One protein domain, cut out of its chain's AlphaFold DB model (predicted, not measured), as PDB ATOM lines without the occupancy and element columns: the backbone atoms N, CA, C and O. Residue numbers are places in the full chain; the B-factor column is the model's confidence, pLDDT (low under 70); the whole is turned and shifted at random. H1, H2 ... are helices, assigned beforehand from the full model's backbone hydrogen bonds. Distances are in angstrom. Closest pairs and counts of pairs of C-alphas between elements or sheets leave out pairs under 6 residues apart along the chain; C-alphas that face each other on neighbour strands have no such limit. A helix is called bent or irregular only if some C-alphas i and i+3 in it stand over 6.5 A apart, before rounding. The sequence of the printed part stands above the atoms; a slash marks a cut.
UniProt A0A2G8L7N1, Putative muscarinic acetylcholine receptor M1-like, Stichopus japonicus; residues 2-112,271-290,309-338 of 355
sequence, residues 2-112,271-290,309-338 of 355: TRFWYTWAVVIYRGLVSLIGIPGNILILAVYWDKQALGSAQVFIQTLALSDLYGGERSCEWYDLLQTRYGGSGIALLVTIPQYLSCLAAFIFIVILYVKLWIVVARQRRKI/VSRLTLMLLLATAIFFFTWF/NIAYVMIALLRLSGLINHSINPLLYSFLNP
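Overview. This is residues 2 to 112, 271 to 290 and 309 to 338 of the 355 residues of the protein "Putative muscarinic acetylcholine receptor M1-like" of Stichopus japonicus (UniProt A0A2G8L7N1). The model is an elongated up-and-down bundle of helices, in which H1, H2 and H4 pack round H5b, one arm of the bent helix H5. H3, the longest helix, makes a more loosely joined side of the bundle: it touches H2 near one end alone and is only close to H4. Residues 106 to 112 of H3 stick out at one end of the long axis and residues 68 to 74 at the other, while the arm H5a packs on residues 2 to 10 of H1. The printed part has 161 residues with five named helices, H1 to H5 in order along the chain, and no named strand; its class is all helix. The whole is only just loose, close to compact, with a radius of gyration of the C-alphas of 18.3 A and spans of 61 by 32 by 30 A.

Arrangement. H3, residues 73 to 112, touches H2, residues 40 to 70, with residues 75 to 79 alone. They form a helical hairpin at a shallow tilt of 12 degrees, and their closest C-alphas, Gln 67 and Ala 76, are 7.4 A apart. H4, residues 271 to 290, is close to H3 but not clearly touching it; the closest C-alphas, Ile 94 and Thr 282, are 7.9 A apart. H5, residues 309 to 336, was assigned as one helix by its hydrogen bonds but is bent, with C-alphas 319 and 322 6.8 A apart; its arms H5a, 309 to 319, and H5b, 322 to 336, stand at a steep tilt of 60 degrees. H5b is itself irregular, with C-alphas 326 and 329 6.51 A apart. H5b touches H4 at a shallow tilt of 18 degrees, opposite ways; the closest C-alphas, Thr 288 and Gly 322, are 5.2 A apart. H5b touches H2 with residues 325 to 329 alone, closest at the C-alphas of Asp 52 and His 326, 5.3 A. H1, residues 2 to 33, touches H5b at a steep tilt of 42 degrees, the same way, with the C-alphas of Gly 21 and Ser 327 closest at 4.0 A. H1 and H2 form a helical hairpin at a shallow tilt of 30 degrees, closest at the C-alphas of Asn 25 and Ala 49, 5.0 A. H1 and H3 are apart. In H4 and H5a every O i to N i+4 pair is within hydrogen-bond range; the figures are 27 of 28 in H1, 20 of 27 in H2, 32 of 36 in H3 and 7 of 11 in H5b.

Along the chain. H3 begins at C-alpha 73, (6.175, -2.644, -15.028), and is 59.1 A long. H1 begins at C-alpha 2, (-8.407, -12.293, -32.352), and is 46.0 A long; H2 is 43.9 A long, with a kink of 28 degrees near residue 64. H4 is 28.3 A long, H5a 15.5 A and H5b 21.4 A, ending at C-alpha 336, (-15.576, 26.140, -40.542).

Size, cuts and confidence. The two C-alphas farthest apart, those of Arg 69 and Ile 112, are 62.8 A apart. Residues 113 to 270 are not printed, with 15.5 A between C-alphas 112 and 271; residues 291 to 308 are not printed either, with 23.8 A between C-alphas 290 and 309. Of the links that are printed whole, H2 to H3 is tight and H1 to H2 is short. The mean pLDDT of the printed part is 85.2, and residues 57 to 66 and residue 71 are under 70.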
ATOM      1  N   THR A   2      -7.766 -13.564 -32.771       80.31
ATOM      2  CA  THR A   2      -8.407 -12.293 -32.352       80.31
ATOM      3  C   THR A   2      -7.418 -11.175 -32.014       80.31
ATOM      4  O   THR A   2      -7.638 -10.027 -32.389       80.31
ATOM      5  N   ARG A   3      -6.269 -11.521 -31.416       81.75
ATOM      6  CA  ARG A   3      -5.144 -10.589 -31.211       81.75
ATOM      7  C   ARG A   3      -4.625  -9.986 -32.520       81.75
ATOM      8  O   ARG A   3      -4.274  -8.819 -32.542       81.75
ATOM      9  N   PHE A   4      -4.626 -10.761 -33.604       86.56
ATOM     10  CA  PHE A   4      -4.181 -10.294 -34.916       86.56
ATOM     11  C   PHE A   4      -5.120  -9.211 -35.458       86.56
ATOM     12  O   PHE A   4      -4.672  -8.103 -35.738       86.56
ATOM     13  N   TRP A   5      -6.427  -9.487 -35.516       86.31
ATOM     14  CA  TRP A   5      -7.434  -8.511 -35.957       86.31
ATOM     15  C   TRP A   5      -7.415  -7.231 -35.126       86.31
ATOM     16  O   TRP A   5      -7.501  -6.134 -35.670       86.31
ATOM     17  N   TYR A   6      -7.255  -7.379 -33.813       86.56
ATOM     18  CA  TYR A   6      -7.097  -6.264 -32.895       86.56
ATOM     19  C   TYR A   6      -5.905  -5.375 -33.263       86.56
ATOM     20  O   TYR A   6      -6.080  -4.174 -33.468       86.56
ATOM     21  N   THR A   7      -4.709  -5.955 -33.379       85.44
ATOM     22  CA  THR A   7      -3.491  -5.197 -33.682       85.44
ATOM     23  C   THR A   7      -3.636  -4.456 -35.005       85.44
ATOM     24  O   THR A   7      -3.358  -3.261 -35.066       85.44
ATOM     25  N   TRP A   8      -4.167  -5.114 -36.039       89.88
ATOM     26  CA  TRP A   8      -4.408  -4.467 -37.329       89.88
ATOM     27  C   TRP A   8      -5.436  -3.342 -37.254       89.88
ATOM     28  O   TRP A   8      -5.198  -2.283 -37.826       89.88
ATOM     29  N   ALA A   9      -6.538  -3.512 -36.521       89.50
ATOM     30  CA  ALA A   9      -7.527  -2.449 -36.348       89.50
ATOM     31  C   ALA A   9      -6.913  -1.205 -35.682       89.50
ATOM     32  O   ALA A   9      -7.142  -0.085 -36.138       89.50
ATOM     33  N   VAL A  10      -6.088  -1.397 -34.647       88.12
ATOM     34  CA  VAL A  10      -5.372  -0.304 -33.967       88.12
ATOM     35  C   VAL A  10      -4.368   0.369 -34.905       88.12
ATOM     36  O   VAL A  10      -4.329   1.598 -34.968       88.12
ATOM     37  N   VAL A  11      -3.581  -0.414 -35.648       88.62
ATOM     38  CA  VAL A  11      -2.588   0.096 -36.607       88.62
ATOM     39  C   VAL A  11      -3.262   0.892 -37.721       88.62
ATOM     40  O   VAL A  11      -2.846   2.016 -37.994       88.62
ATOM     41  N   ILE A  12      -4.336   0.365 -38.318       92.69
ATOM     42  CA  ILE A  12      -5.108   1.052 -39.362       92.69
ATOM     43  C   ILE A  12      -5.686   2.354 -38.813       92.69
ATOM     44  O   ILE A  12      -5.529   3.406 -39.429       92.69
ATOM     45  N   TYR A  13      -6.315   2.307 -37.638       92.31
ATOM     46  CA  TYR A  13      -6.900   3.487 -37.014       92.31
ATOM     47  C   TYR A  13      -5.852   4.578 -36.752       92.31
ATOM     48  O   TYR A  13      -6.045   5.731 -37.138       92.31
ATOM     49  N   ARG A  14      -4.715   4.215 -36.144       89.00
ATOM     50  CA  ARG A  14      -3.594   5.138 -35.905       89.00
ATOM     51  C   ARG A  14      -3.036   5.685 -37.211       89.00
ATOM     52  O   ARG A  14      -2.820   6.887 -37.310       89.00
ATOM     53  N   GLY A  15      -2.860   4.830 -38.214       91.31
ATOM     54  CA  GLY A  15      -2.405   5.220 -39.544       91.31
ATOM     55  C   GLY A  15      -3.315   6.276 -40.167       91.31
ATOM     56  O   GLY A  15      -2.825   7.309 -40.609       91.31
ATOM     57  N   LEU A  16      -4.635   6.074 -40.123       94.00
ATOM     58  CA  LEU A  16      -5.615   7.035 -40.637       94.00
ATOM     59  C   LEU A  16      -5.569   8.373 -39.889       94.00
ATOM     60  O   LEU A  16      -5.538   9.432 -40.517       94.00
ATOM     61  N   VAL A  17      -5.531   8.336 -38.555       92.88
ATOM     62  CA  VAL A  17      -5.463   9.551 -37.731       92.88
ATOM     63  C   VAL A  17      -4.157  10.315 -37.970       92.88
ATOM     64  O   VAL A  17      -4.177  11.537 -38.103       92.88
ATOM     65  N   SER A  18      -3.020   9.629 -38.073       91.81
ATOM     66  CA  SER A  18      -1.725  10.262 -38.350       91.81
ATOM     67  C   SER A  18      -1.653  10.815 -39.774       91.81
ATOM     68  O   SER A  18      -1.173  11.932 -39.974       91.81
ATOM     69  N   LEU A  19      -2.193  10.079 -40.752       94.12
ATOM     70  CA  LEU A  19      -2.242  10.486 -42.156       94.12
ATOM     71  C   LEU A  19      -3.055  11.767 -42.359       94.12
ATOM     72  O   LEU A  19      -2.739  12.550 -43.246       94.12
ATOM     73  N   ILE A  20      -4.086  12.004 -41.547       95.50
ATOM     74  CA  ILE A  20      -4.883  13.237 -41.609       95.50
ATOM     75  C   ILE A  20      -4.270  14.323 -40.714       95.50
ATOM     76  O   ILE A  20      -4.122  15.476 -41.133       95.50
ATOM     77  N   GLY A  21      -3.906  13.963 -39.484       94.25
ATOM     78  CA  GLY A  21      -3.467  14.893 -38.449       94.25
ATOM     79  C   GLY A  21      -2.132  15.564 -38.755       94.25
ATOM     80  O   GLY A  21      -2.039  16.787 -38.673       94.25
ATOM     81  N   ILE A  22      -1.105  14.801 -39.144       95.00
ATOM     82  CA  ILE A  22       0.244  15.340 -39.379       95.00
ATOM     83  C   ILE A  22       0.247  16.364 -40.528       95.00
ATOM     84  O   ILE A  22       0.559  17.532 -40.276       95.00
ATOM     85  N   PRO A  23      -0.149  16.015 -41.771       96.62
ATOM     86  CA  PRO A  23      -0.125  16.984 -42.866       96.62
ATOM     87  C   PRO A  23      -1.120  18.125 -42.643       96.62
ATOM     88  O   PRO A  23      -0.838  19.264 -43.013       96.62
ATOM     89  N   GLY A  24      -2.260  17.854 -42.004       96.25
ATOM     90  CA  GLY A  24      -3.242  18.875 -41.673       96.25
ATOM     91  C   GLY A  24      -2.695  19.940 -40.718       96.25
ATOM     92  O   GLY A  24      -2.850  21.135 -40.981       96.25
ATOM     93  N   ASN A  25      -2.023  19.534 -39.639       96.19
ATOM     94  CA  ASN A  25      -1.449  20.470 -38.671       96.19
ATOM     95  C   ASN A  25      -0.225  21.208 -39.231       96.19
ATOM     96  O   ASN A  25      -0.093  22.413 -39.006       96.19
ATOM     97  N   ILE A  26       0.604  20.548 -40.049       96.56
ATOM     98  CA  ILE A  26       1.684  21.215 -40.798       96.56
ATOM     99  C   ILE A  26       1.106  22.290 -41.727       96.56
ATOM    100  O   ILE A  26       1.617  23.409 -41.767       96.56
ATOM    101  N   LEU A  27       0.011  21.993 -42.438       96.62
ATOM    102  CA  LEU A  27      -0.647  22.955 -43.323       96.62
ATOM    103  C   LEU A  27      -1.183  24.167 -42.550       96.62
ATOM    104  O   LEU A  27      -1.047  25.299 -43.023       96.62
ATOM    105  N   ILE A  28      -1.763  23.953 -41.364       95.69
ATOM    106  CA  ILE A  28      -2.183  25.046 -40.475       95.69
ATOM    107  C   ILE A  28      -0.977  25.922 -40.129       95.69
ATOM    108  O   ILE A  28      -1.024  27.133 -40.355       95.69
ATOM    109  N   LEU A  29       0.115  25.331 -39.639       95.94
ATOM    110  CA  LEU A  29       1.317  26.088 -39.287       95.94
ATOM    111  C   LEU A  29       1.864  26.870 -40.485       95.94
ATOM    112  O   LEU A  29       2.085  28.073 -40.363       95.94
ATOM    113  N   ALA A  30       1.983  26.237 -41.654       96.12
ATOM    114  CA  ALA A  30       2.493  26.866 -42.870       96.12
ATOM    115  C   ALA A  30       1.656  28.081 -43.309       96.12
ATOM    116  O   ALA A  30       2.206  29.133 -43.634       96.12
ATOM    117  N   VAL A  31       0.321  27.974 -43.282       95.38
ATOM    118  CA  VAL A  31      -0.583  29.080 -43.657       95.38
ATOM    119  C   VAL A  31      -0.487  30.256 -42.684       95.38
ATOM    120  O   VAL A  31      -0.628  31.414 -43.089       95.38
ATOM    121  N   TYR A  32      -0.284  29.976 -41.399       93.94
ATOM    122  CA  TYR A  32      -0.258  31.007 -40.366       93.94
ATOM    123  C   TYR A  32       1.144  31.555 -40.065       93.94
ATOM    124  O   TYR A  32       1.233  32.594 -39.414       93.94
ATOM    125  N   TRP A  33       2.214  30.924 -40.555       93.88
ATOM    126  CA  TRP A  33       3.598  31.373 -40.353       93.88
ATOM    127  C   TRP A  33       3.889  32.735 -41.005       93.88
ATOM    128  O   TRP A  33       4.542  33.584 -40.411       93.88
ATOM    129  N   ASP A  34       3.339  32.983 -42.197       88.81
ATOM    130  CA  ASP A  34       3.616  34.185 -43.011       88.81
ATOM    131  C   ASP A  34       2.901  35.458 -42.501       88.81
ATOM    132  O   ASP A  34       3.083  36.564 -43.009       88.81
ATOM    133  N   LYS A  35       2.030  35.337 -41.493       90.06
ATOM    134  CA  LYS A  35       1.165  36.436 -41.041       90.06
ATOM    135  C   LYS A  35       1.726  37.086 -39.777       90.06
ATOM    136  O   LYS A  35       1.416  36.648 -38.673       90.06
ATOM    137  N   GLN A  36       2.475  38.179 -39.952       77.31
ATOM    138  CA  GLN A  36       3.156  38.926 -38.876       77.31
ATOM    139  C   GLN A  36       2.218  39.616 -37.858       77.31
ATOM    140  O   GLN A  36       2.636  39.928 -36.748       77.31
ATOM    141  N   ALA A  37       0.936  39.830 -38.181       72.38
ATOM    142  CA  ALA A  37      -0.036  40.429 -37.260       72.38
ATOM    143  C   ALA A  37      -0.793  39.348 -36.467       72.38
ATOM    144  O   ALA A  37      -1.942  39.011 -36.770       72.38
ATOM    145  N   LEU A  38      -0.130  38.790 -35.454       72.12
ATOM    146  CA  LEU A  38      -0.666  37.705 -34.636       72.12
ATOM    147  C   LEU A  38      -1.738  38.222 -33.666       72.12
ATOM    148  O   LEU A  38      -1.467  38.637 -32.540       72.12
ATOM    149  N   GLY A  39      -3.000  38.163 -34.093       85.00
ATOM    150  CA  GLY A  39      -4.118  38.235 -33.155       85.00
ATOM    151  C   GLY A  39      -4.034  37.088 -32.140       85.00
ATOM    152  O   GLY A  39      -3.559  36.001 -32.466       85.00
ATOM    153  N   SER A  40      -4.547  37.280 -30.921       81.94
ATOM    154  CA  SER A  40      -4.481  36.253 -29.862       81.94
ATOM    155  C   SER A  40      -5.086  34.906 -30.270       81.94
ATOM    156  O   SER A  40      -4.644  33.863 -29.804       81.94
ATOM    157  N   ALA A  41      -6.086  34.925 -31.154       82.94
ATOM    158  CA  ALA A  41      -6.670  33.712 -31.710       82.94
ATOM    159  C   ALA A  41      -5.709  32.968 -32.644       82.94
ATOM    160  O   ALA A  41      -5.700  31.750 -32.649       82.94
ATOM    161  N   GLN A  42      -4.885  33.675 -33.418       88.31
ATOM    162  CA  GLN A  42      -3.933  33.037 -34.324       88.31
ATOM    163  C   GLN A  42      -2.823  32.322 -33.556       88.31
ATOM    164  O   GLN A  42      -2.511  31.183 -33.886       88.31
ATOM    165  N   VAL A  43      -2.299  32.956 -32.499       88.38
ATOM    166  CA  VAL A  43      -1.336  32.318 -31.587       88.38
ATOM    167  C   VAL A  43      -1.939  31.046 -31.002       88.38
ATOM    168  O   VAL A  43      -1.302  30.005 -31.028       88.38
ATOM    169  N   PHE A  44      -3.200  31.100 -30.564       85.31
ATOM    170  CA  PHE A  44      -3.891  29.918 -30.059       85.31
ATOM    171  C   PHE A  44      -3.960  28.781 -31.094       85.31
ATOM    172  O   PHE A  44      -3.601  27.651 -30.778       85.31
ATOM    173  N   ILE A  45      -4.376  29.084 -32.327       89.75
ATOM    174  CA  ILE A  45      -4.468  28.098 -33.416       89.75
ATOM    175  C   ILE A  45      -3.099  27.453 -33.686       89.75
ATOM    176  O   ILE A  45      -3.012  26.238 -33.845       89.75
ATOM    177  N   GLN A  46      -2.032  28.256 -33.715       91.75
ATOM    178  CA  GLN A  46      -0.667  27.768 -33.921       91.75
ATOM    179  C   GLN A  46      -0.182  26.902 -32.758       91.75
ATOM    180  O   GLN A  46       0.375  25.836 -33.000       91.75
ATOM    181  N   THR A  47      -0.418  27.317 -31.509       88.75
ATOM    182  CA  THR A  47      -0.068  26.517 -30.326       88.75
ATOM    183  C   THR A  47      -0.812  25.187 -30.319       88.75
ATOM    184  O   THR A  47      -0.214  24.169 -29.986       88.75
ATOM    185  N   LEU A  48      -2.082  25.173 -30.728       88.06
ATOM    186  CA  LEU A  48      -2.879  23.952 -30.808       88.06
ATOM    187  C   LEU A  48      -2.326  22.989 -31.872       88.06
ATOM    188  O   LEU A  48      -2.059  21.833 -31.563       88.06
ATOM    189  N   ALA A  49      -2.053  23.481 -33.085       93.06
ATOM    190  CA  ALA A  49      -1.456  22.672 -34.152       93.06
ATOM    191  C   ALA A  49      -0.046  22.162 -33.790       93.06
ATOM    192  O   ALA A  49       0.314  21.033 -34.121       93.06
ATOM    193  N   LEU A  50       0.749  22.976 -33.086       91.44
ATOM    194  CA  LEU A  50       2.072  22.582 -32.604       91.44
ATOM    195  C   LEU A  50       1.980  21.515 -31.503       91.44
ATOM    196  O   LEU A  50       2.736  20.548 -31.525       91.44
ATOM    197  N   SER A  51       1.038  21.672 -30.569       87.38
ATOM    198  CA  SER A  51       0.761  20.683 -29.521       87.38
ATOM    199  C   SER A  51       0.343  19.342 -30.122       87.38
ATOM    200  O   SER A  51       0.784  18.295 -29.651       87.38
ATOM    201  N   ASP A  52      -0.468  19.363 -31.180       88.88
ATOM    202  CA  ASP A  52      -0.882  18.145 -31.868       88.88
ATOM    203  C   ASP A  52       0.281  17.458 -32.585       88.88
ATOM    204  O   ASP A  52       0.396  16.237 -32.519       88.88
ATOM    205  N   LEU A  53       1.161  18.211 -33.246       90.38
ATOM    206  CA  LEU A  53       2.351  17.625 -33.871       90.38
ATOM    207  C   LEU A  53       3.281  17.011 -32.823       90.38
ATOM    208  O   LEU A  53       3.725  15.876 -32.985       90.38
ATOM    209  N   TYR A  54       3.493  17.716 -31.712       85.44
ATOM    210  CA  TYR A  54       4.336  17.233 -30.623       85.44
ATOM    211  C   TYR A  54       3.771  15.973 -29.944       85.44
ATOM    212  O   TYR A  54       4.518  15.052 -29.612       85.44
ATOM    213  N   GLY A  55       2.452  15.911 -29.738       77.31
ATOM    214  CA  GLY A  55       1.795  14.758 -29.116       77.31
ATOM    215  C   GLY A  55       1.681  13.536 -30.037       77.31
ATOM    216  O   GLY A  55       1.789  12.402 -29.559       77.31
ATOM    217  N   GLY A  56       1.497  13.758 -31.343       71.44
ATOM    218  CA  GLY A  56       1.286  12.692 -32.324       71.44
ATOM    219  C   GLY A  56       2.537  11.849 -32.569       71.44
ATOM    220  O   GLY A  56       2.455  10.621 -32.610       71.44
ATOM    221  N   GLU A  57       3.700  12.496 -32.658       66.31
ATOM    222  CA  GLU A  57       4.971  11.830 -32.966       66.31
ATOM    223  C   GLU A  57       5.449  10.935 -31.810       66.31
ATOM    224  O   GLU A  57       5.866   9.798 -32.019       66.31
ATOM    225  N   ARG A  58       5.290  11.379 -30.554       68.94
ATOM    226  CA  ARG A  58       5.763  10.602 -29.393       68.94
ATOM    227  C   ARG A  58       4.851   9.454 -28.971       68.94
ATOM    228  O   ARG A  58       5.329   8.515 -28.341       68.94
ATOM    229  N   SER A  59       3.560   9.510 -29.296       65.56
ATOM    230  CA  SER A  59       2.592   8.519 -28.803       65.56
ATOM    231  C   SER A  59       2.588   7.211 -29.603       65.56
ATOM    232  O   SER A  59       2.250   6.169 -29.044       65.56
ATOM    233  N   CYS A  60       2.944   7.241 -30.893       60.81
ATOM    234  CA  CYS A  60       2.884   6.048 -31.747       60.81
ATOM    235  C   CYS A  60       4.147   5.188 -31.685       60.81
ATOM    236  O   CYS A  60       4.037   3.971 -31.578       60.81
ATOM    237  N   GLU A  61       5.331   5.795 -31.750       65.81
ATOM    238  CA  GLU A  61       6.566   5.035 -31.958       65.81
ATOM    239  C   GLU A  61       7.089   4.398 -30.665       65.81
ATOM    240  O   GLU A  61       7.518   3.250 -30.662       65.81
ATOM    241  N   TRP A  62       6.972   5.092 -29.530       68.50
ATOM    242  CA  TRP A  62       7.557   4.626 -28.269       68.50
ATOM    243  C   TRP A  62       6.745   3.538 -27.569       68.50
ATOM    244  O   TRP A  62       7.326   2.697 -26.890       68.50
ATOM    245  N   TYR A  63       5.420   3.522 -27.730       66.81
ATOM    246  CA  TYR A  63       4.565   2.592 -26.987       66.81
ATOM    247  C   TYR A  63       4.772   1.137 -27.425       66.81
ATOM    248  O   TYR A  63       5.009   0.276 -26.578       66.81
ATOM    249  N   ASP A  64       4.755   0.869 -28.733       68.38
ATOM    250  CA  ASP A  64       4.927  -0.496 -29.248       68.38
ATOM    251  C   ASP A  64       6.369  -0.988 -29.063       68.38
ATOM    252  O   ASP A  64       6.580  -2.142 -28.684       68.38
ATOM    253  N   LEU A  65       7.363  -0.110 -29.246       67.75
ATOM    254  CA  LEU A  65       8.786  -0.444 -29.102       67.75
ATOM    255  C   LEU A  65       9.178  -0.719 -27.642       67.75
ATOM    256  O   LEU A  65       9.914  -1.668 -27.371       67.75
ATOM    257  N   LEU A  66       8.673   0.069 -26.687       67.62
ATOM    258  CA  LEU A  66       8.977  -0.126 -25.265       67.62
ATOM    259  C   LEU A  66       8.235  -1.331 -24.684       67.62
ATOM    260  O   LEU A  66       8.803  -2.058 -23.866       67.62
ATOM    261  N   GLN A  67       7.002  -1.586 -25.127       70.12
ATOM    262  CA  GLN A  67       6.222  -2.717 -24.629       70.12
ATOM    263  C   GLN A  67       6.747  -4.063 -25.147       70.12
ATOM    264  O   GLN A  67       6.729  -5.042 -24.402       70.12
ATOM    265  N   THR A  68       7.274  -4.109 -26.377       71.56
ATOM    266  CA  THR A  68       7.908  -5.321 -26.925       71.56
ATOM    267  C   THR A  68       9.325  -5.556 -26.410       71.56
ATOM    268  O   THR A  68       9.673  -6.708 -26.162       71.56
ATOM    269  N   ARG A  69      10.151  -4.514 -26.220       73.81
ATOM    270  CA  ARG A  69      11.546  -4.711 -25.779       73.81
ATOM    271  C   ARG A  69      11.738  -4.840 -24.278       73.81
ATOM    272  O   ARG A  69      12.649  -5.553 -23.873       73.81
ATOM    273  N   TYR A  70      10.964  -4.124 -23.464       70.50
ATOM    274  CA  TYR A  70      11.385  -3.885 -22.083       70.50
ATOM    275  C   TYR A  70      10.510  -4.491 -20.995       70.50
ATOM    276  O   TYR A  70      10.968  -4.465 -19.860       70.50
ATOM    277  N   GLY A  71       9.333  -5.058 -21.309       64.00
ATOM    278  CA  GLY A  71       8.563  -6.029 -20.496       64.00
ATOM    279  C   GLY A  71       8.309  -5.741 -19.002       64.00
ATOM    280  O   GLY A  71       7.689  -6.552 -18.321       64.00
ATOM    281  N   GLY A  72       8.787  -4.620 -18.472       70.75
ATOM    282  CA  GLY A  72       8.928  -4.343 -17.056       70.75
ATOM    283  C   GLY A  72       7.983  -3.234 -16.637       70.75
ATOM    284  O   GLY A  72       7.943  -2.157 -17.238       70.75
ATOM    285  N   SER A  73       7.242  -3.493 -15.564       74.19
ATOM    286  CA  SER A  73       6.175  -2.644 -15.028       74.19
ATOM    287  C   SER A  73       6.594  -1.187 -14.766       74.19
ATOM    288  O   SER A  73       5.754  -0.293 -14.820       74.19
ATOM    289  N   GLY A  74       7.884  -0.924 -14.514       78.31
ATOM    290  CA  GLY A  74       8.398   0.422 -14.229       78.31
ATOM    291  C   GLY A  74       8.483   1.349 -15.448       78.31
ATOM    292  O   GLY A  74       8.163   2.532 -15.342       78.31
ATOM    293  N   ILE A  75       8.856   0.829 -16.622       77.19
ATOM    294  CA  ILE A  75       9.040   1.653 -17.834       77.19
ATOM    295  C   ILE A  75       7.686   2.088 -18.401       77.19
ATOM    296  O   ILE A  75       7.549   3.215 -18.875       77.19
ATOM    297  N   ALA A  76       6.658   1.245 -18.265       71.00
ATOM    298  CA  ALA A  76       5.293   1.601 -18.639       71.00
ATOM    299  C   ALA A  76       4.828   2.878 -17.919       71.00
ATOM    300  O   ALA A  76       4.300   3.775 -18.574       71.00
ATOM    301  N   LEU A  77       5.105   2.997 -16.612       77.69
ATOM    302  CA  LEU A  77       4.748   4.164 -15.797       77.69
ATOM    303  C   LEU A  77       5.473   5.438 -16.268       77.69
ATOM    304  O   LEU A  77       4.861   6.500 -16.375       77.69
ATOM    305  N   LEU A  78       6.762   5.318 -16.604       80.56
ATOM    306  CA  LEU A  78       7.586   6.416 -17.124       80.56
ATOM    307  C   LEU A  78       7.070   6.966 -18.460       80.56
ATOM    308  O   LEU A  78       7.245   8.149 -18.730       80.56
ATOM    309  N   VAL A  79       6.412   6.134 -19.272       71.75
ATOM    310  CA  VAL A  79       5.777   6.555 -20.531       71.75
ATOM    311  C   VAL A  79       4.380   7.125 -20.291       71.75
ATOM    312  O   VAL A  79       3.993   8.093 -20.948       71.75
ATOM    313  N   THR A  80       3.616   6.582 -19.336       72.62
ATOM    314  CA  THR A  80       2.272   7.108 -19.046       72.62
ATOM    315  C   THR A  80       2.321   8.481 -18.375       72.62
ATOM    316  O   THR A  80       1.493   9.334 -18.691       72.62
ATOM    317  N   ILE A  81       3.287   8.744 -17.484       80.44
ATOM    318  CA  ILE A  81       3.360  10.009 -16.728       80.44
ATOM    319  C   ILE A  81       3.441  11.248 -17.646       80.44
ATOM    320  O   ILE A  81       2.612  12.144 -17.477       80.44
ATOM    321  N   PRO A  82       4.352  11.333 -18.637       78.75
ATOM    322  CA  PRO A  82       4.407  12.462 -19.565       78.75
ATOM    323  C   PRO A  82       3.113  12.658 -20.350       78.75
ATOM    324  O   PRO A  82       2.719  13.798 -20.580       78.75
ATOM    325  N   GLN A  83       2.433  11.569 -20.721       74.06
ATOM    326  CA  GLN A  83       1.155  11.624 -21.430       74.06
ATOM    327  C   GLN A  83       0.047  12.231 -20.554       74.06
ATOM    328  O   GLN A  83      -0.755  13.043 -21.026       74.06
ATOM    329  N   TYR A  84       0.017  11.901 -19.260       79.38
ATOM    330  CA  TYR A  84      -0.890  12.550 -18.311       79.38
ATOM    331  C   TYR A  84      -0.505  14.007 -18.056       79.38
ATOM    332  O   TYR A  84      -1.383  14.868 -18.006       79.38
ATOM    333  N   LEU A  85       0.789  14.305 -17.942       81.75
ATOM    334  CA  LEU A  85       1.272  15.663 -17.714       81.75
ATOM    335  C   LEU A  85       0.959  16.577 -18.904       81.75
ATOM    336  O   LEU A  85       0.509  17.704 -18.704       81.75
ATOM    337  N   SER A  86       1.110  16.085 -20.138       78.62
ATOM    338  CA  SER A  86       0.712  16.822 -21.339       78.62
ATOM    339  C   SER A  86      -0.799  17.040 -21.392       78.62
ATOM    340  O   SER A  86      -1.240  18.122 -21.772       78.62
ATOM    341  N   CYS A  87      -1.601  16.062 -20.956       74.44
ATOM    342  CA  CYS A  87      -3.052  16.241 -20.832       74.44
ATOM    343  C   CYS A  87      -3.403  17.319 -19.802       74.44
ATOM    344  O   CYS A  87      -4.246  18.176 -20.062       74.44
ATOM    345  N   LEU A  88      -2.745  17.302 -18.644       82.62
ATOM    346  CA  LEU A  88      -2.983  18.266 -17.576       82.62
ATOM    347  C   LEU A  88      -2.563  19.678 -18.011       82.62
ATOM    348  O   LEU A  88      -3.303  20.637 -17.797       82.62
ATOM    349  N   ALA A  89      -1.439  19.798 -18.719       81.31
ATOM    350  CA  ALA A  89      -1.009  21.045 -19.342       81.31
ATOM    351  C   ALA A  89      -2.023  21.552 -20.385       81.31
ATOM    352  O   ALA A  89      -2.371  22.734 -20.368       81.31
ATOM    353  N   ALA A  90      -2.551  20.673 -21.244       77.94
ATOM    354  CA  ALA A  90      -3.589  21.031 -22.213       77.94
ATOM    355  C   ALA A  90      -4.874  21.514 -21.521       77.94
ATOM    356  O   ALA A  90      -5.461  22.514 -21.936       77.94
ATOM    357  N   PHE A  91      -5.279  20.866 -20.426       81.44
ATOM    358  CA  PHE A  91      -6.437  21.283 -19.639       81.44
ATOM    359  C   PHE A  91      -6.238  22.669 -19.017       81.44
ATOM    360  O   PHE A  91      -7.089  23.545 -19.177       81.44
ATOM    361  N   ILE A  92      -5.088  22.904 -18.372       86.38
ATOM    362  CA  ILE A  92      -4.724  24.221 -17.825       86.38
ATOM    363  C   ILE A  92      -4.761  25.279 -18.932       86.38
ATOM    364  O   ILE A  92      -5.329  26.358 -18.747       86.38
ATOM    365  N   PHE A  93      -4.211  24.967 -20.104       81.19
ATOM    366  CA  PHE A  93      -4.202  25.880 -21.239       81.19
ATOM    367  C   PHE A  93      -5.620  26.218 -21.722       81.19
ATOM    368  O   PHE A  93      -5.939  27.393 -21.916       81.19
ATOM    369  N   ILE A  94      -6.506  25.224 -21.839       81.44
ATOM    370  CA  ILE A  94      -7.920  25.423 -22.194       81.44
ATOM    371  C   ILE A  94      -8.630  26.303 -21.164       81.44
ATOM    372  O   ILE A  94      -9.348  27.226 -21.551       81.44
ATOM    373  N   VAL A  95      -8.399  26.083 -19.867       85.38
ATOM    374  CA  VAL A  95      -8.974  26.922 -18.804       85.38
ATOM    375  C   VAL A  95      -8.499  28.372 -18.939       85.38
ATOM    376  O   VAL A  95      -9.320  29.291 -18.921       85.38
ATOM    377  N   ILE A  96      -7.200  28.596 -19.159       87.75
ATOM    378  CA  ILE A  96      -6.637  29.940 -19.376       87.75
ATOM    379  C   ILE A  96      -7.299  30.621 -20.583       87.75
ATOM    380  O   ILE A  96      -7.662  31.802 -20.525       87.75
ATOM    381  N   LEU A  97      -7.491  29.891 -21.679       79.88
ATOM    382  CA  LEU A  97      -8.132  30.415 -22.885       79.88
ATOM    383  C   LEU A  97      -9.605  30.718 -22.678       79.88
ATOM    384  O   LEU A  97     -10.082  31.747 -23.159       79.88
ATOM    385  N   TYR A  98     -10.309  29.853 -21.955       83.38
ATOM    386  CA  TYR A  98     -11.703  30.057 -21.608       83.38
ATOM    387  C   TYR A  98     -11.867  31.336 -20.783       83.38
ATOM    388  O   TYR A  98     -12.681  32.190 -21.133       83.38
ATOM    389  N   VAL A  99     -11.025  31.533 -19.763       88.31
ATOM    390  CA  VAL A  99     -11.008  32.764 -18.959       88.31
ATOM    391  C   VAL A  99     -10.713  33.981 -19.837       88.31
ATOM    392  O   VAL A  99     -11.422  34.987 -19.765       88.31
ATOM    393  N   LYS A 100      -9.720  33.898 -20.727       85.12
ATOM    394  CA  LYS A 100      -9.386  34.995 -21.648       85.12
ATOM    395  C   LYS A 100     -10.542  35.330 -22.594       85.12
ATOM    396  O   LYS A 100     -10.846  36.508 -22.795       85.12
ATOM    397  N   LEU A 101     -11.201  34.320 -23.157       80.69
ATOM    398  CA  LEU A 101     -12.366  34.481 -24.026       80.69
ATOM    399  C   LEU A 101     -13.533  35.103 -23.255       80.69
ATOM    400  O   LEU A 101     -14.153  36.052 -23.739       80.69
ATOM    401  N   TRP A 102     -13.784  34.625 -22.038       86.50
ATOM    402  CA  TRP A 102     -14.813  35.162 -21.158       86.50
ATOM    403  C   TRP A 102     -14.567  36.637 -20.834       86.50
ATOM    404  O   TRP A 102     -15.484  37.442 -20.977       86.50
ATOM    405  N   ILE A 103     -13.326  37.032 -20.522       90.00
ATOM    406  CA  ILE A 103     -12.953  38.440 -20.304       90.00
ATOM    407  C   ILE A 103     -13.246  39.285 -21.550       90.00
ATOM    408  O   ILE A 103     -13.811  40.378 -21.437       90.00
ATOM    409  N   VAL A 104     -12.896  38.800 -22.746       84.06
ATOM    410  CA  VAL A 104     -13.160  39.515 -24.007       84.06
ATOM    411  C   VAL A 104     -14.662  39.694 -24.230       84.06
ATOM    412  O   VAL A 104     -15.107  40.808 -24.519       84.06
ATOM    413  N   VAL A 105     -15.452  38.636 -24.040       82.81
ATOM    414  CA  VAL A 105     -16.914  38.674 -24.189       82.81
ATOM    415  C   VAL A 105     -17.552  39.587 -23.138       82.81
ATOM    416  O   VAL A 105     -18.387  40.428 -23.476       82.81
ATOM    417  N   ALA A 106     -17.124  39.502 -21.879       86.94
ATOM    418  CA  ALA A 106     -17.606  40.354 -20.794       86.94
ATOM    419  C   ALA A 106     -17.289  41.835 -21.052       86.94
ATOM    420  O   ALA A 106     -18.124  42.713 -20.816       86.94
ATOM    421  N   ARG A 107     -16.102  42.131 -21.597       88.50
ATOM    422  CA  ARG A 107     -15.712  43.490 -21.992       88.50
ATOM    423  C   ARG A 107     -16.549  44.007 -23.160       88.50
ATOM    424  O   ARG A 107     -16.863  45.194 -23.188       88.50
ATOM    425  N   GLN A 108     -16.928  43.146 -24.106       83.06
ATOM    426  CA  GLN A 108     -17.837  43.527 -25.189       83.06
ATOM    427  C   GLN A 108     -19.250  43.814 -24.677       83.06
ATOM    428  O   GLN A 108     -19.814  44.842 -25.048       83.06
ATOM    429  N   ARG A 109     -19.788  42.983 -23.774       85.75
ATOM    430  CA  ARG A 109     -21.113  43.221 -23.173       85.75
ATOM    431  C   ARG A 109     -21.188  44.566 -22.448       85.75
ATOM    432  O   ARG A 109     -22.147  45.305 -22.653       85.75
ATOM    433  N   ARG A 110     -20.144  44.944 -21.699       88.88
ATOM    434  CA  ARG A 110     -20.086  46.252 -21.013       88.88
ATOM    435  C   ARG A 110     -20.176  47.458 -21.956       88.88
ATOM    436  O   ARG A 110     -20.701  48.490 -21.560       88.88
ATOM    437  N   LYS A 111     -19.703  47.335 -23.201       85.06
ATOM    438  CA  LYS A 111     -19.770  48.421 -24.198       85.06
ATOM    439  C   LYS A 111     -21.139  48.565 -24.866       85.06
ATOM    440  O   LYS A 111     -21.394  49.594 -25.480       85.06
ATOM    441  N   ILE A 112     -21.984  47.536 -24.804       82.69
ATOM    442  CA  ILE A 112     -23.317  47.556 -25.421       82.69
ATOM    443  C   ILE A 112     -24.342  48.146 -24.445       82.69
ATOM    444  O   ILE A 112     -25.204  48.900 -24.871       82.69
ATOM    445  N   VAL A 271     -16.462  37.673 -35.845       70.62
ATOM    446  CA  VAL A 271     -16.133  37.243 -34.475       70.62
ATOM    447  C   VAL A 271     -16.988  36.047 -34.048       70.62
ATOM    448  O   VAL A 271     -16.458  35.090 -33.495       70.62
ATOM    449  N   SER A 272     -18.284  36.043 -34.385       79.19
ATOM    450  CA  SER A 272     -19.195  34.940 -34.040       79.19
ATOM    451  C   SER A 272     -18.745  33.590 -34.617       79.19
ATOM    452  O   SER A 272     -18.791  32.581 -33.916       79.19
ATOM    453  N   ARG A 273     -18.233  33.569 -35.855       84.19
ATOM    454  CA  ARG A 273     -17.773  32.328 -36.504       84.19
ATOM    455  C   ARG A 273     -16.528  31.749 -35.847       84.19
ATOM    456  O   ARG A 273     -16.449  30.543 -35.655       84.19
ATOM    457  N   LEU A 274     -15.570  32.606 -35.500       83.31
ATOM    458  CA  LEU A 274     -14.341  32.183 -34.832       83.31
ATOM    459  C   LEU A 274     -14.639  31.616 -33.441       83.31
ATOM    460  O   LEU A 274     -14.116  30.566 -33.083       83.31
ATOM    461  N   THR A 275     -15.509  32.281 -32.680       83.88
ATOM    462  CA  THR A 275     -15.929  31.801 -31.361       83.88
ATOM    463  C   THR A 275     -16.673  30.474 -31.462       83.88
ATOM    464  O   THR A 275     -16.398  29.578 -30.673       83.88
ATOM    465  N   LEU A 276     -17.564  30.314 -32.447       87.25
ATOM    466  CA  LEU A 276     -18.264  29.048 -32.684       87.25
ATOM    467  C   LEU A 276     -17.285  27.928 -33.042       87.25
ATOM    468  O   LEU A 276     -17.399  26.822 -32.529       87.25
ATOM    469  N   MET A 277     -16.297  28.231 -33.880       90.12
ATOM    470  CA  MET A 277     -15.260  27.278 -34.243       90.12
ATOM    471  C   MET A 277     -14.438  26.835 -33.021       90.12
ATOM    472  O   MET A 277     -14.214  25.642 -32.833       90.12
ATOM    473  N   LEU A 278     -14.032  27.786 -32.175       84.50
ATOM    474  CA  LEU A 278     -13.293  27.514 -30.943       84.50
ATOM    475  C   LEU A 278     -14.129  26.699 -29.948       84.50
ATOM    476  O   LEU A 278     -13.628  25.753 -29.343       84.50
ATOM    477  N   LEU A 279     -15.406  27.053 -29.800       86.19
ATOM    478  CA  LEU A 279     -16.343  26.357 -28.926       86.19
ATOM    479  C   LEU A 279     -16.551  24.914 -29.385       86.19
ATOM    480  O   LEU A 279     -16.505  24.009 -28.559       86.19
ATOM    481  N   LEU A 280     -16.706  24.690 -30.690       91.38
ATOM    482  CA  LEU A 280     -16.866  23.350 -31.245       91.38
ATOM    483  C   LEU A 280     -15.593  22.504 -31.084       91.38
ATOM    484  O   LEU A 280     -15.690  21.353 -30.670       91.38
ATOM    485  N   ALA A 281     -14.410  23.080 -31.329       89.06
ATOM    486  CA  ALA A 281     -13.133  22.403 -31.076       89.06
ATOM    487  C   ALA A 281     -13.000  21.978 -29.608       89.06
ATOM    488  O   ALA A 281     -12.663  20.837 -29.307       89.06
ATOM    489  N   THR A 282     -13.342  22.889 -28.696       87.38
ATOM    490  CA  THR A 282     -13.300  22.644 -27.252       87.38
ATOM    491  C   THR A 282     -14.298  21.556 -26.851       87.38
ATOM    492  O   THR A 282     -13.939  20.642 -26.117       87.38
ATOM    493  N   ALA A 283     -15.527  21.592 -27.372       90.69
ATOM    494  CA  ALA A 283     -16.545  20.580 -27.091       90.69
ATOM    495  C   ALA A 283     -16.117  19.175 -27.552       90.69
ATOM    496  O   ALA A 283     -16.264  18.216 -26.794       90.69
ATOM    497  N   ILE A 284     -15.544  19.051 -28.755       92.62
ATOM    498  CA  ILE A 284     -15.053  17.762 -29.267       92.62
ATOM    499  C   ILE A 284     -13.861  17.265 -28.442       92.62
ATOM    500  O   ILE A 284     -13.806  16.081 -28.103       92.62
ATOM    501  N   PHE A 285     -12.949  18.162 -28.060       88.25
ATOM    502  CA  PHE A 285     -11.837  17.830 -27.172       88.25
ATOM    503  C   PHE A 285     -12.335  17.277 -25.829       88.25
ATOM    504  O   PHE A 285     -11.909  16.206 -25.406       88.25
ATOM    505  N   PHE A 286     -13.289  17.954 -25.185       88.88
ATOM    506  CA  PHE A 286     -13.871  17.478 -23.927       88.88
ATOM    507  C   PHE A 286     -14.563  16.127 -24.088       88.88
ATOM    508  O   PHE A 286     -14.374  15.250 -23.251       88.88
ATOM    509  N   PHE A 287     -15.339  15.943 -25.157       92.81
ATOM    510  CA  PHE A 287     -16.070  14.701 -25.392       92.81
ATOM    511  C   PHE A 287     -15.129  13.509 -25.614       92.81
ATOM    512  O   PHE A 287     -15.253  12.488 -24.942       92.81
ATOM    513  N   THR A 288     -14.151  13.644 -26.512       91.69
ATOM    514  CA  THR A 288     -13.162  12.584 -26.790       91.69
ATOM    515  C   THR A 288     -12.325  12.249 -25.555       91.69
ATOM    516  O   THR A 288     -12.067  11.076 -25.263       91.69
ATOM    517  N   TRP A 289     -11.945  13.265 -24.778       87.25
ATOM    518  CA  TRP A 289     -11.182  13.067 -23.552       87.25
ATOM    519  C   TRP A 289     -12.024  12.418 -22.456       87.25
ATOM    520  O   TRP A 289     -11.557  11.493 -21.796       87.25
ATOM    521  N   PHE A 290     -13.286  12.824 -22.310       91.19
ATOM    522  CA  PHE A 290     -14.225  12.207 -21.378       91.19
ATOM    523  C   PHE A 290     -14.439  10.724 -21.689       91.19
ATOM    524  O   PHE A 290     -14.374   9.906 -20.778       91.19
ATOM    525  N   ASN A 309     -14.501 -11.058 -27.816       89.69
ATOM    526  CA  ASN A 309     -13.562 -10.436 -28.754       89.69
ATOM    527  C   ASN A 309     -14.063  -9.090 -29.306       89.69
ATOM    528  O   ASN A 309     -13.268  -8.171 -29.491       89.69
ATOM    529  N   ILE A 310     -15.372  -8.954 -29.538       90.12
ATOM    530  CA  ILE A 310     -15.966  -7.728 -30.087       90.12
ATOM    531  C   ILE A 310     -15.922  -6.611 -29.042       90.12
ATOM    532  O   ILE A 310     -15.496  -5.498 -29.345       90.12
ATOM    533  N   ALA A 311     -16.298  -6.916 -27.797       91.00
ATOM    534  CA  ALA A 311     -16.258  -5.949 -26.701       91.00
ATOM    535  C   ALA A 311     -14.829  -5.436 -26.462       91.00
ATOM    536  O   ALA A 311     -14.628  -4.237 -26.276       91.00
ATOM    537  N   TYR A 312     -13.832  -6.322 -26.548       87.56
ATOM    538  CA  TYR A 312     -12.424  -5.942 -26.435       87.56
ATOM    539  C   TYR A 312     -11.995  -4.935 -27.510       87.56
ATOM    540  O   TYR A 312     -11.408  -3.900 -27.185       87.56
ATOM    541  N   VAL A 313     -12.326  -5.201 -28.780       89.38
ATOM    542  CA  VAL A 313     -12.017  -4.289 -29.895       89.38
ATOM    543  C   VAL A 313     -12.743  -2.953 -29.723       89.38
ATOM    544  O   VAL A 313     -12.116  -1.905 -29.857       89.38
ATOM    545  N   MET A 314     -14.025  -2.964 -29.349       91.31
ATOM    546  CA  MET A 314     -14.800  -1.738 -29.121       91.31
ATOM    547  C   MET A 314     -14.221  -0.884 -27.988       91.31
ATOM    548  O   MET A 314     -14.038   0.319 -28.163       91.31
ATOM    549  N   ILE A 315     -13.868  -1.490 -26.849       90.69
ATOM    550  CA  ILE A 315     -13.236  -0.782 -25.722       90.69
ATOM    551  C   ILE A 315     -11.897  -0.181 -26.148       90.69
ATOM    552  O   ILE A 315     -11.559   0.935 -25.752       90.69
ATOM    553  N   ALA A 316     -11.128  -0.891 -26.968       87.62
ATOM    554  CA  ALA A 316      -9.868  -0.375 -27.466       87.62
ATOM    555  C   ALA A 316     -10.040   0.781 -28.450       87.62
ATOM    556  O   ALA A 316      -9.349   1.785 -28.311       87.62
ATOM    557  N   LEU A 317     -10.988   0.693 -29.383       89.56
ATOM    558  CA  LEU A 317     -11.328   1.808 -30.269       89.56
ATOM    559  C   LEU A 317     -11.824   3.024 -29.475       89.56
ATOM    560  O   LEU A 317     -11.422   4.150 -29.761       89.56
ATOM    561  N   LEU A 318     -12.622   2.811 -28.424       92.25
ATOM    562  CA  LEU A 318     -13.051   3.882 -27.522       92.25
ATOM    563  C   LEU A 318     -11.872   4.504 -26.762       92.25
ATOM    564  O   LEU A 318     -11.812   5.725 -26.640       92.25
ATOM    565  N   ARG A 319     -10.895   3.708 -26.312       87.38
ATOM    566  CA  ARG A 319      -9.650   4.237 -25.723       87.38
ATOM    567  C   ARG A 319      -8.817   5.033 -26.727       87.38
ATOM    568  O   ARG A 319      -8.138   5.977 -26.336       87.38
ATOM    569  N   LEU A 320      -8.876   4.679 -28.009       89.12
ATOM    570  CA  LEU A 320      -8.191   5.406 -29.078       89.12
ATOM    571  C   LEU A 320      -8.914   6.696 -29.493       89.12
ATOM    572  O   LEU A 320      -8.321   7.498 -30.209       89.12
ATOM    573  N   SER A 321     -10.140   6.945 -29.019       90.88
ATOM    574  CA  SER A 321     -10.910   8.153 -29.361       90.88
ATOM    575  C   SER A 321     -10.181   9.462 -29.032       90.88
ATOM    576  O   SER A 321     -10.357  10.448 -29.743       90.88
ATOM    577  N   GLY A 322      -9.301   9.475 -28.024       86.19
ATOM    578  CA  GLY A 322      -8.451  10.628 -27.717       86.19
ATOM    579  C   GLY A 322      -7.490  11.015 -28.848       86.19
ATOM    580  O   GLY A 322      -7.159  12.191 -28.985       86.19
ATOM    581  N   LEU A 323      -7.097  10.067 -29.709       88.44
ATOM    582  CA  LEU A 323      -6.232  10.342 -30.863       88.44
ATOM    583  C   LEU A 323      -6.947  11.164 -31.942       88.44
ATOM    584  O   LEU A 323      -6.285  11.882 -32.689       88.44
ATOM    585  N   ILE A 324      -8.286  11.128 -31.996       91.06
ATOM    586  CA  ILE A 324      -9.085  11.920 -32.949       91.06
ATOM    587  C   ILE A 324      -8.764  13.411 -32.824       91.06
ATOM    588  O   ILE A 324      -8.807  14.125 -33.826       91.06
ATOM    589  N   ASN A 325      -8.373  13.878 -31.634       88.81
ATOM    590  CA  ASN A 325      -8.008  15.274 -31.404       88.81
ATOM    591  C   ASN A 325      -6.877  15.760 -32.323       88.81
ATOM    592  O   ASN A 325      -6.926  16.898 -32.776       88.81
ATOM    593  N   HIS A 326      -5.943  14.887 -32.715       90.38
ATOM    594  CA  HIS A 326      -4.895  15.250 -33.671       90.38
ATOM    595  C   HIS A 326      -5.432  15.531 -35.080       90.38
ATOM    596  O   HIS A 326      -4.883  16.357 -35.806       90.38
ATOM    597  N   SER A 327      -6.502  14.846 -35.490       93.75
ATOM    598  CA  SER A 327      -7.121  15.013 -36.813       93.75
ATOM    599  C   SER A 327      -8.235  16.054 -36.829       93.75
ATOM    600  O   SER A 327      -8.518  16.636 -37.880       93.75
ATOM    601  N   ILE A 328      -8.889  16.299 -35.691       94.00
ATOM    602  CA  ILE A 328     -10.081  17.148 -35.657       94.00
ATOM    603  C   ILE A 328      -9.753  18.603 -35.965       94.00
ATOM    604  O   ILE A 328     -10.537  19.276 -36.632       94.00
ATOM    605  N   ASN A 329      -8.585  19.081 -35.542       91.69
ATOM    606  CA  ASN A 329      -8.196  20.468 -35.737       91.69
ATOM    607  C   ASN A 329      -8.141  20.816 -37.236       91.69
ATOM    608  O   ASN A 329      -8.939  21.661 -37.659       91.69
ATOM    609  N   PRO A 330      -7.353  20.125 -38.081       94.50
ATOM    610  CA  PRO A 330      -7.391  20.299 -39.536       94.50
ATOM    611  C   PRO A 330      -8.790  20.236 -40.154       94.50
ATOM    612  O   PRO A 330      -9.121  21.070 -41.004       94.50
ATOM    613  N   LEU A 331      -9.634  19.303 -39.705       94.81
ATOM    614  CA  LEU A 331     -11.008  19.173 -40.196       94.81
ATOM    615  C   LEU A 331     -11.844  20.414 -39.852       94.81
ATOM    616  O   LEU A 331     -12.487  20.991 -40.733       94.81
ATOM    617  N   LEU A 332     -11.785  20.889 -38.608       94.19
ATOM    618  CA  LEU A 332     -12.515  22.077 -38.168       94.19
ATOM    619  C   LEU A 332     -12.069  23.330 -38.933       94.19
ATOM    620  O   LEU A 332     -12.931  24.090 -39.381       94.19
ATOM    621  N   TYR A 333     -10.763  23.543 -39.150       92.69
ATOM    622  CA  TYR A 333     -10.289  24.685 -39.957       92.69
ATOM    623  C   TYR A 333     -10.714  24.566 -41.416       92.69
ATOM    624  O   TYR A 333     -11.140  25.562 -42.006       92.69
ATOM    625  N   SER A 334     -10.661  23.363 -41.988       93.94
ATOM    626  CA  SER A 334     -11.083  23.133 -43.367       93.94
ATOM    627  C   SER A 334     -12.568  23.461 -43.565       93.94
ATOM    628  O   SER A 334     -12.920  24.236 -44.460       93.94
ATOM    629  N   PHE A 335     -13.454  22.965 -42.697       94.44
ATOM    630  CA  PHE A 335     -14.897  23.155 -42.871       94.44
ATOM    631  C   PHE A 335     -15.393  24.529 -42.401       94.44
ATOM    632  O   PHE A 335     -16.125  25.208 -43.131       94.44
ATOM    633  N   LEU A 336     -14.971  24.983 -41.217       92.94
ATOM    634  CA  LEU A 336     -15.576  26.140 -40.542       92.94
ATOM    635  C   LEU A 336     -14.910  27.470 -40.892       92.94
ATOM    636  O   LEU A 336     -15.535  28.524 -40.743       92.94
ATOM    637  N   ASN A 337     -13.672  27.449 -41.395       92.19
ATOM    638  CA  ASN A 337     -12.940  28.663 -41.730       92.19
ATOM    639  C   ASN A 337     -12.793  28.842 -43.258       92.19
ATOM    640  O   ASN A 337     -11.817  28.401 -43.867       92.19
ATOM    641  N   PRO A 338     -13.732  29.542 -43.929       92.06
ATOM    642  CA  PRO A 338     -13.635  29.789 -45.369       92.06
ATOM    643  C   PRO A 338     -12.416  30.640 -45.751       92.06
ATOM    644  O   PRO A 338     -11.912  30.513 -46.867       92.06
TER     645      PRO A 338